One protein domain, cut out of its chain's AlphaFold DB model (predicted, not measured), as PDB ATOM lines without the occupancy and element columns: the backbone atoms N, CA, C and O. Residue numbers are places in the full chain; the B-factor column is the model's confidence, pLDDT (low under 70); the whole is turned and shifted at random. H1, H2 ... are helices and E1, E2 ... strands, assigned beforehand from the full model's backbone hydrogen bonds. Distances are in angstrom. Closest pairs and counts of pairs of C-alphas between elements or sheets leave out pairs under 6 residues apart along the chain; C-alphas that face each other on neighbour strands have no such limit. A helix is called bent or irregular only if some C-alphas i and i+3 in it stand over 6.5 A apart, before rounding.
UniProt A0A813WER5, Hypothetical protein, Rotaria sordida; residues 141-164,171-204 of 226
ATOM      1  N   THR A 141     -29.933  -9.583  52.221       69.19
ATOM      2  CA  THR A 141     -30.000  -9.010  53.571       69.19
ATOM      3  C   THR A 141     -28.617  -8.796  54.179       69.19
ATOM      4  O   THR A 141     -28.526  -8.153  55.223       69.19
ATOM      5  N   ASP A 142     -27.543  -9.257  53.538       73.62
ATOM      6  CA  ASP A 142     -26.188  -9.122  54.059       73.62
ATOM      7  C   ASP A 142     -25.708  -7.667  53.960       73.62
ATOM      8  O   ASP A 142     -25.735  -7.036  52.903       73.62
ATOM      9  N   ARG A 143     -25.262  -7.120  55.095       75.75
ATOM     10  CA  ARG A 143     -24.736  -5.757  55.169       75.75
ATOM     11  C   ARG A 143     -23.465  -5.596  54.332       75.75
ATOM     12  O   ARG A 143     -23.333  -4.552  53.698       75.75
ATOM     13  N   GLY A 144     -22.570  -6.585  54.325       77.38
ATOM     14  CA  GLY A 144     -21.304  -6.522  53.592       77.38
ATOM     15  C   GLY A 144     -21.536  -6.439  52.086       77.38
ATOM     16  O   GLY A 144     -21.031  -5.530  51.431       77.38
ATOM     17  N   VAL A 145     -22.415  -7.301  51.567       75.75
ATOM     18  CA  VAL A 145     -22.830  -7.303  50.154       75.75
ATOM     19  C   VAL A 145     -23.465  -5.965  49.762       75.75
ATOM     20  O   VAL A 145     -23.084  -5.367  48.761       75.75
ATOM     21  N   ILE A 146     -24.395  -5.447  50.572       76.31
ATOM     22  CA  ILE A 146     -25.064  -4.158  50.315       76.31
ATOM     23  C   ILE A 146     -24.056  -3.004  50.288       76.31
ATOM     24  O   ILE A 146     -24.115  -2.156  49.399       76.31
ATOM     25  N   GLN A 147     -23.133  -2.959  51.255       78.75
ATOM     26  CA  GLN A 147     -22.085  -1.939  51.290       78.75
ATOM     27  C   GLN A 147     -21.201  -2.033  50.051       78.75
ATOM     28  O   GLN A 147     -20.936  -1.016  49.417       78.75
ATOM     29  N   ARG A 148     -20.810  -3.245  49.653       77.06
ATOM     30  CA  ARG A 148     -19.995  -3.457  48.459       77.06
ATOM     31  C   ARG A 148     -20.691  -2.968  47.188       77.06
ATOM     32  O   ARG A 148     -20.072  -2.253  46.406       77.06
ATOM     33  N   CYS A 149     -21.983  -3.254  47.036       77.12
ATOM     34  CA  CYS A 149     -22.802  -2.740  45.935       77.12
ATOM     35  C   CYS A 149     -22.849  -1.202  45.891       77.12
ATOM     36  O   CYS A 149     -22.808  -0.623  44.809       77.12
ATOM     37  N   LEU A 150     -22.905  -0.531  47.047       77.50
ATOM     38  CA  LEU A 150     -22.860   0.937  47.121       77.50
ATOM     39  C   LEU A 150     -21.492   1.500  46.709       77.50
ATOM     40  O   LEU A 150     -21.432   2.545  46.062       77.50
ATOM     41  N   PHE A 151     -20.404   0.805  47.045       76.19
ATOM     42  CA  PHE A 151     -19.048   1.241  46.713       76.19
ATOM     43  C   PHE A 151     -18.626   0.943  45.272       76.19
ATOM     44  O   PHE A 151     -17.716   1.607  44.786       76.19
ATOM     45  N   GLN A 152     -19.275   0.001  44.576       71.31
ATOM     46  CA  GLN A 152     -18.861  -0.427  43.233       71.31
ATOM     47  C   GLN A 152     -18.740   0.737  42.241       71.31
ATOM     48  O   GLN A 152     -17.750   0.829  41.522       71.31
ATOM     49  N   TYR A 153     -19.721   1.642  42.230       66.31
ATOM     50  CA  TYR A 153     -19.715   2.813  41.346       66.31
ATOM     51  C   TYR A 153     -19.304   4.107  42.054       66.31
ATOM     52  O   TYR A 153     -19.214   5.148  41.410       66.31
ATOM     53  N   ASN A 154     -19.098   4.052  43.378       71.00
ATOM     54  CA  ASN A 154     -18.785   5.199  44.232       71.00
ATOM     55  C   ASN A 154     -19.650   6.443  43.928       71.00
ATOM     56  O   ASN A 154     -19.161   7.571  43.903       71.00
ATOM     57  N   ILE A 155     -20.938   6.231  43.633       71.12
ATOM     58  CA  ILE A 155     -21.848   7.296  43.208       71.12
ATOM     59  C   ILE A 155     -22.319   8.059  44.452       71.12
ATOM     60  O   ILE A 155     -23.009   7.476  45.297       71.12
ATOM     61  N   PRO A 156     -22.018   9.366  44.572       69.75
ATOM     62  CA  PRO A 156     -22.493  10.159  45.692       69.75
ATOM     63  C   PRO A 156     -24.020  10.184  45.735       69.75
ATOM     64  O   PRO A 156     -24.694  10.581  44.785       69.75
ATOM     65  N   GLY A 157     -24.554   9.754  46.872       72.06
ATOM     66  CA  GLY A 157     -25.984   9.692  47.136       72.06
ATOM     67  C   GLY A 157     -26.733   8.511  46.521       72.06
ATOM     68  O   GLY A 157     -27.968   8.504  46.489       72.06
ATOM     69  N   ALA A 158     -25.996   7.490  46.076       75.38
ATOM     70  CA  ALA A 158     -26.564   6.173  45.846       75.38
ATOM     71  C   ALA A 158     -27.139   5.598  47.148       75.38
ATOM     72  O   ALA A 158     -26.490   5.637  48.197       75.38
ATOM     73  N   TYR A 159     -28.345   5.035  47.084       75.69
ATOM     74  CA  TYR A 159     -28.985   4.437  48.251       75.69
ATOM     75  C   TYR A 159     -29.696   3.121  47.944       75.69
ATOM     76  O   TYR A 159     -30.101   2.834  46.817       75.69
ATOM     77  N   LEU A 160     -29.855   2.322  49.003       73.81
ATOM     78  CA  LEU A 160     -30.572   1.050  49.023       73.81
ATOM     79  C   LEU A 160     -31.489   1.013  50.248       73.81
ATOM     80  O   LEU A 160     -31.127   1.501  51.319       73.81
ATOM     81  N   ILE A 161     -32.673   0.413  50.110       70.88
ATOM     82  CA  ILE A 161     -33.662   0.329  51.193       70.88
ATOM     83  C   ILE A 161     -33.783  -1.117  51.662       70.88
ATOM     84  O   ILE A 161     -34.274  -1.975  50.934       70.88
ATOM     85  N   ARG A 162     -33.347  -1.388  52.899       68.75
ATOM     86  CA  ARG A 162     -33.395  -2.718  53.526       68.75
ATOM     87  C   ARG A 162     -34.436  -2.772  54.632       68.75
ATOM     88  O   ARG A 162     -34.515  -1.870  55.462       68.75
ATOM     89  N   ARG A 163     -35.154  -3.893  54.729       64.44
ATOM     90  CA  ARG A 163     -35.917  -4.221  55.940       64.44
ATOM     91  C   ARG A 163     -34.947  -4.537  57.083       64.44
ATOM     92  O   ARG A 163     -33.960  -5.254  56.908       64.44
ATOM     93  N   LYS A 164     -35.211  -3.991  58.266       67.12
ATOM     94  CA  LYS A 164     -34.452  -4.278  59.487       67.12
ATOM     95  C   LYS A 164     -35.391  -4.930  60.495       67.12
ATOM     96  O   LYS A 164     -36.503  -4.457  60.681       67.12
ATOM     97  N   LEU A 171     -40.798   7.414  63.052       70.50
ATOM     98  CA  LEU A 171     -42.013   7.100  62.314       70.50
ATOM     99  C   LEU A 171     -42.155   8.078  61.151       70.50
ATOM    100  O   LEU A 171     -42.124   9.290  61.347       70.50
ATOM    101  N   PHE A 172     -42.341   7.533  59.954       73.00
ATOM    102  CA  PHE A 172     -42.726   8.264  58.749       73.00
ATOM    103  C   PHE A 172     -44.033   7.659  58.240       73.00
ATOM    104  O   PHE A 172     -44.252   6.456  58.402       73.00
ATOM    105  N   LYS A 173     -44.902   8.457  57.612       73.94
ATOM    106  CA  LYS A 173     -46.169   7.958  57.056       73.94
ATOM    107  C   LYS A 173     -45.940   7.130  55.794       73.94
ATOM    108  O   LYS A 173     -46.732   6.246  55.486       73.94
ATOM    109  N   SER A 174     -44.866   7.407  55.053       71.38
ATOM    110  CA  SER A 174     -44.484   6.650  53.858       71.38
ATOM    111  C   SER A 174     -42.976   6.695  53.595       71.38
ATOM    112  O   SER A 174     -42.270   7.582  54.074       71.38
ATOM    113  N   PHE A 175     -42.474   5.767  52.770       71.56
ATOM    114  CA  PHE A 175     -41.097   5.837  52.259       71.56
ATOM    115  C   PHE A 175     -40.849   7.088  51.415       71.56
ATOM    116  O   PHE A 175     -39.741   7.616  51.417       71.56
ATOM    117  N   HIS A 176     -41.874   7.578  50.719       71.94
ATOM    118  CA  HIS A 176     -41.766   8.799  49.931       71.94
ATOM    119  C   HIS A 176     -41.461  10.004  50.830       71.94
ATOM    120  O   HIS A 176     -40.563  10.783  50.526       71.94
ATOM    121  N   GLU A 177     -42.120  10.097  51.986       78.44
ATOM    122  CA  GLU A 177     -41.854  11.136  52.989       78.44
ATOM    123  C   GLU A 177     -40.441  11.028  53.580       78.44
ATOM    124  O   GLU A 177     -39.784  12.047  53.769       78.44
ATOM    125  N   LEU A 178     -39.943   9.809  53.820       79.25
ATOM    126  CA  LEU A 178     -38.572   9.583  54.289       79.25
ATOM    127  C   LEU A 178     -37.534  10.111  53.287       79.25
ATOM    128  O   LEU A 178     -36.595  10.798  53.684       79.25
ATOM    129  N   ILE A 179     -37.695   9.778  52.003       73.44
ATOM    130  CA  ILE A 179     -36.729  10.132  50.950       73.44
ATOM    131  C   ILE A 179     -36.709  11.646  50.702       73.44
ATOM    132  O   ILE A 179     -35.659  12.190  50.386       73.44
ATOM    133  N   HIS A 180     -37.834  12.337  50.900       77.44
ATOM    134  CA  HIS A 180     -37.939  13.791  50.727       77.44
ATOM    135  C   HIS A 180     -37.713  14.580  52.028       77.44
ATOM    136  O   HIS A 180     -37.843  15.802  52.042       77.44
ATOM    137  N   ASN A 181     -37.383  13.912  53.136       81.56
ATOM    138  CA  ASN A 181     -37.185  14.586  54.411       81.56
ATOM    139  C   ASN A 181     -35.861  15.365  54.426       81.56
ATOM    140  O   ASN A 181     -34.783  14.776  54.349       81.56
ATOM    141  N   GLU A 182     -35.921  16.685  54.616       78.44
ATOM    142  CA  GLU A 182     -34.726  17.540  54.600       78.44
ATOM    143  C   GLU A 182     -33.672  17.167  55.650       78.44
ATOM    144  O   GLU A 182     -32.477  17.291  55.389       78.44
ATOM    145  N   ASN A 183     -34.078  16.717  56.842       78.19
ATOM    146  CA  ASN A 183     -33.126  16.364  57.901       78.19
ATOM    147  C   ASN A 183     -32.354  15.088  57.549       78.19
ATOM    148  O   ASN A 183     -31.161  14.974  57.842       78.19
ATOM    149  N   VAL A 184     -33.024  14.146  56.880       76.00
ATOM    150  CA  VAL A 184     -32.394  12.931  56.356       76.00
ATOM    151  C   VAL A 184     -31.477  13.287  55.193       76.00
ATOM    152  O   VAL A 184     -30.312  12.907  55.223       76.00
ATOM    153  N   LEU A 185     -31.951  14.086  54.234       74.94
ATOM    154  CA  LEU A 185     -31.186  14.474  53.043       74.94
ATOM    155  C   LEU A 185     -29.936  15.309  53.351       74.94
ATOM    156  O   LEU A 185     -28.930  15.173  52.658       74.94
ATOM    157  N   LYS A 186     -29.962  16.127  54.413       75.12
ATOM    158  CA  LYS A 186     -28.772  16.839  54.920       75.12
ATOM    159  C   LYS A 186     -27.690  15.891  55.440       75.12
ATOM    160  O   LYS A 186     -26.521  16.261  55.448       75.12
ATOM    161  N   THR A 187     -28.077  14.696  55.885       70.69
ATOM    162  CA  THR A 187     -27.168  13.709  56.488       70.69
ATOM    163  C   THR A 187     -26.743  12.636  55.486       70.69
ATOM    164  O   THR A 187     -25.595  12.204  55.483       70.69
ATOM    165  N   ILE A 188     -27.671  12.192  54.639       69.69
ATOM    166  CA  ILE A 188     -27.473  11.155  53.632       69.69
ATOM    167  C   ILE A 188     -28.147  11.654  52.353       69.69
ATOM    168  O   ILE A 188     -29.379  11.683  52.303       69.69
ATOM    169  N   PRO A 189     -27.395  12.051  51.315       67.50
ATOM    170  CA  PRO A 189     -28.003  12.415  50.045       67.50
ATOM    171  C   PRO A 189     -28.663  11.162  49.455       67.50
ATOM    172  O   PRO A 189     -27.982  10.198  49.144       67.50
ATOM    173  N   LEU A 190     -29.991  11.129  49.347       73.12
ATOM    174  CA  LEU A 190     -30.732  10.005  48.757       73.12
ATOM    175  C   LEU A 190     -31.154  10.381  47.333       73.12
ATOM    176  O   LEU A 190     -32.333  10.587  47.057       73.12
ATOM    177  N   SER A 191     -30.183  10.547  46.437       71.31
ATOM    178  CA  SER A 191     -30.410  11.093  45.093       71.31
ATOM    179  C   SER A 191     -30.531  10.021  44.014       71.31
ATOM    180  O   SER A 191     -31.264  10.218  43.047       71.31
ATOM    181  N   ILE A 192     -29.820   8.898  44.152       70.81
ATOM    182  CA  ILE A 192     -29.677   7.911  43.076       70.81
ATOM    183  C   ILE A 192     -30.093   6.522  43.565       70.81
ATOM    184  O   ILE A 192     -29.543   5.976  44.522       70.81
ATOM    185  N   LYS A 193     -31.069   5.921  42.880       71.69
ATOM    186  CA  LYS A 193     -31.434   4.513  43.072       71.69
ATOM    187  C   LYS A 193     -30.461   3.651  42.265       71.69
ATOM    188  O   LYS A 193     -30.315   3.859  41.065       71.69
ATOM    189  N   LEU A 194     -29.809   2.685  42.914       69.62
ATOM    190  CA  LEU A 194     -28.937   1.734  42.214       69.62
ATOM    191  C   LEU A 194     -29.732   0.824  41.257       69.62
ATOM    192  O   LEU A 194     -30.906   0.539  41.534       69.62
ATOM    193  N   PRO A 195     -29.100   0.349  40.163       68.75
ATOM    194  CA  PRO A 195     -29.735  -0.532  39.190       68.75
ATOM    195  C   PRO A 195     -30.147  -1.878  39.800       68.75
ATOM    196  O   PRO A 195     -29.744  -2.255  40.902       68.75
ATOM    197  N   PHE A 196     -30.979  -2.613  39.062       65.94
ATOM    198  CA  PHE A 196     -31.556  -3.883  39.509       65.94
ATOM    199  C   PHE A 196     -30.513  -4.988  39.742       65.94
ATOM    200  O   PHE A 196     -30.625  -5.790  40.676       65.94
ATOM    201  N   ARG A 197     -29.487  -5.003  38.892       71.31
ATOM    202  CA  ARG A 197     -28.336  -5.901  38.942       71.31
ATOM    203  C   ARG A 197     -27.077  -5.046  38.925       71.31
ATOM    204  O   ARG A 197     -27.031  -4.050  38.207       71.31
ATOM    205  N   ILE A 198     -26.090  -5.437  39.723       72.19
ATOM    206  CA  ILE A 198     -24.729  -4.908  39.623       72.19
ATOM    207  C   ILE A 198     -23.840  -6.033  39.143       72.19
ATOM    208  O   ILE A 198     -23.811  -7.109  39.743       72.19
ATOM    209  N   GLU A 199     -23.142  -5.754  38.055       72.56
ATOM    210  CA  GLU A 199     -22.149  -6.636  37.470       72.56
ATOM    211  C   GLU A 199     -20.788  -6.330  38.093       72.56
ATOM    212  O   GLU A 199     -20.382  -5.169  38.214       72.56
ATOM    213  N   PHE A 200     -20.093  -7.386  38.500       69.69
ATOM    214  CA  PHE A 200     -18.711  -7.329  38.946       69.69
ATOM    215  C   PHE A 200     -17.826  -7.943  37.861       69.69
ATOM    216  O   PHE A 200     -18.172  -8.962  37.261       69.69
ATOM    217  N   GLU A 201     -16.685  -7.301  37.603       67.94
ATOM    218  CA  GLU A 201     -15.694  -7.793  36.637       67.94
ATOM    219  C   GLU A 201     -15.079  -9.128  37.081       67.94
ATOM    220  O   GLU A 201     -14.748  -9.967  36.246       67.94
ATOM    221  N   GLU A 202     -14.957  -9.324  38.397       74.81
ATOM    222  CA  GLU A 202     -14.390 -10.515  39.035       74.81
ATOM    223  C   GLU A 202     -15.289 -10.975  40.203       74.81
ATOM    224  O   GLU A 202     -16.510 -10.998  40.080       74.81
ATOM    225  N   ASP A 203     -14.720 -11.378  41.342       74.88
ATOM    226  CA  ASP A 203     -15.443 -11.645  42.590       74.88
ATOM    227  C   ASP A 203     -15.995 -10.346  43.216       74.88
ATOM    228  O   ASP A 203     -15.421  -9.265  43.078       74.88
ATOM    229  N   LEU A 204     -17.097 -10.469  43.959       74.12
ATOM    230  CA  LEU A 204     -17.702  -9.417  44.770       74.12
ATOM    231  C   LEU A 204     -16.675  -8.704  45.662       74.12
ATOM    232  O   LEU A 204     -16.728  -7.479  45.795       74.12
TER     233      LEU A 204
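What this domain is: This is residues 141 to 164 and 171 to 204 of the 226 residues of the protein "Hypothetical protein" of Rotaria sordida (UniProt A0A813WER5). This is a loose, elongated model with H1 and the strand E1 toward one end, the two short helices H2 and H3 toward the other, and two stretches with no named element in the middle, where residues 158 to 159 pair briefly and in parallel with residues 192 to 193. H1 stands across the length of the whole, E1 runs roughly along it past H1, and residues 201 to 204 fold back beyond E1. The printed part has 58 residues with three named helices and one named strand, in the order H1, H2, H3, E1; E1 pairs with no named strand. The class is mostly helix, but only 25 of the 58 residues are in named elements. The radius of gyration of the C-alphas is 12.9 A, and the C-alphas span 40 by 23 by 18 A.

Where its parts are: The printed part begins at Thr 141, whose C-alpha is at (-30.000, -9.010, 53.571). H1 is the longest helix by residues, with 10, from Arg 143 to Gln 152; it begins at C-alpha 143 at (-24.736, -5.757, 55.169) and measures 14.3 A from first to last C-alpha. Residues 153 to 164 hold no named element, and their C-alphas lie 2 to 14 A from the mean of all C-alphas. After the cut, residues 171 to 174 come before H2, which runs from Phe 175 to Ile 179, 6.3 A from first to last C-alpha. H3 runs from Glu 182 to Thr 187 and measures 8.7 A, with C-alpha 182 at (-34.726, 17.540, 54.600). E1 is formed by residues 197 to 200, Arg 197 to Phe 200, and measures 9.7 A; it ends at C-alpha 200 at (-18.711, -7.329, 38.946). No helix is bent or irregular.

How they stand to each other: H1 touches no helix. H1 and E1 have one pair of C-alphas within 8 A, those of Cys 149 and Ile 198, 6.9 A apart, and their centres are 11.0 A apart. H1 is apart from H2 and from H3. Farther along, residues 158 to 159 pair with residues 192 to 193 in parallel, in stretches too short to be named strands. H2 and H3 are close but not clearly touching, with 2 pairs of C-alphas within 8 A; the closest are those of Leu 178 and Val 184, 7.3 A apart, and the centres are 11.3 A apart. E1 is apart from H2 and from H3. In H1 and H2 every pair of O i and N i+4 is within hydrogen-bond range, and in H3 1 of 2 such pairs is.

The domain as a whole: The two C-alphas farthest apart are those of Lys 173 and Glu 202, at 40.9 A, while the C-alphas of Thr 141 and Leu 204, the first and last printed, are 15.1 A apart. Residues 165 to 170 are not printed, and C-alphas 164 and 171 stand 14.0 A apart across this cut. The link across the cut, from H1 to H2, has 22 residues in the chain, 6 of them not printed. Of the links that are printed whole, H2 to H3 is a tight link of 2 residues and H3 to E1 is a short link of 9 residues. The mean pLDDT of the printed part is 73.0. Low confidence, under 70, is found in 13 residues: 141, 153, 156, 162 to 164, 188 to 189, 194 to 196, and 200 to 201, of which Phe 200 belongs to E1.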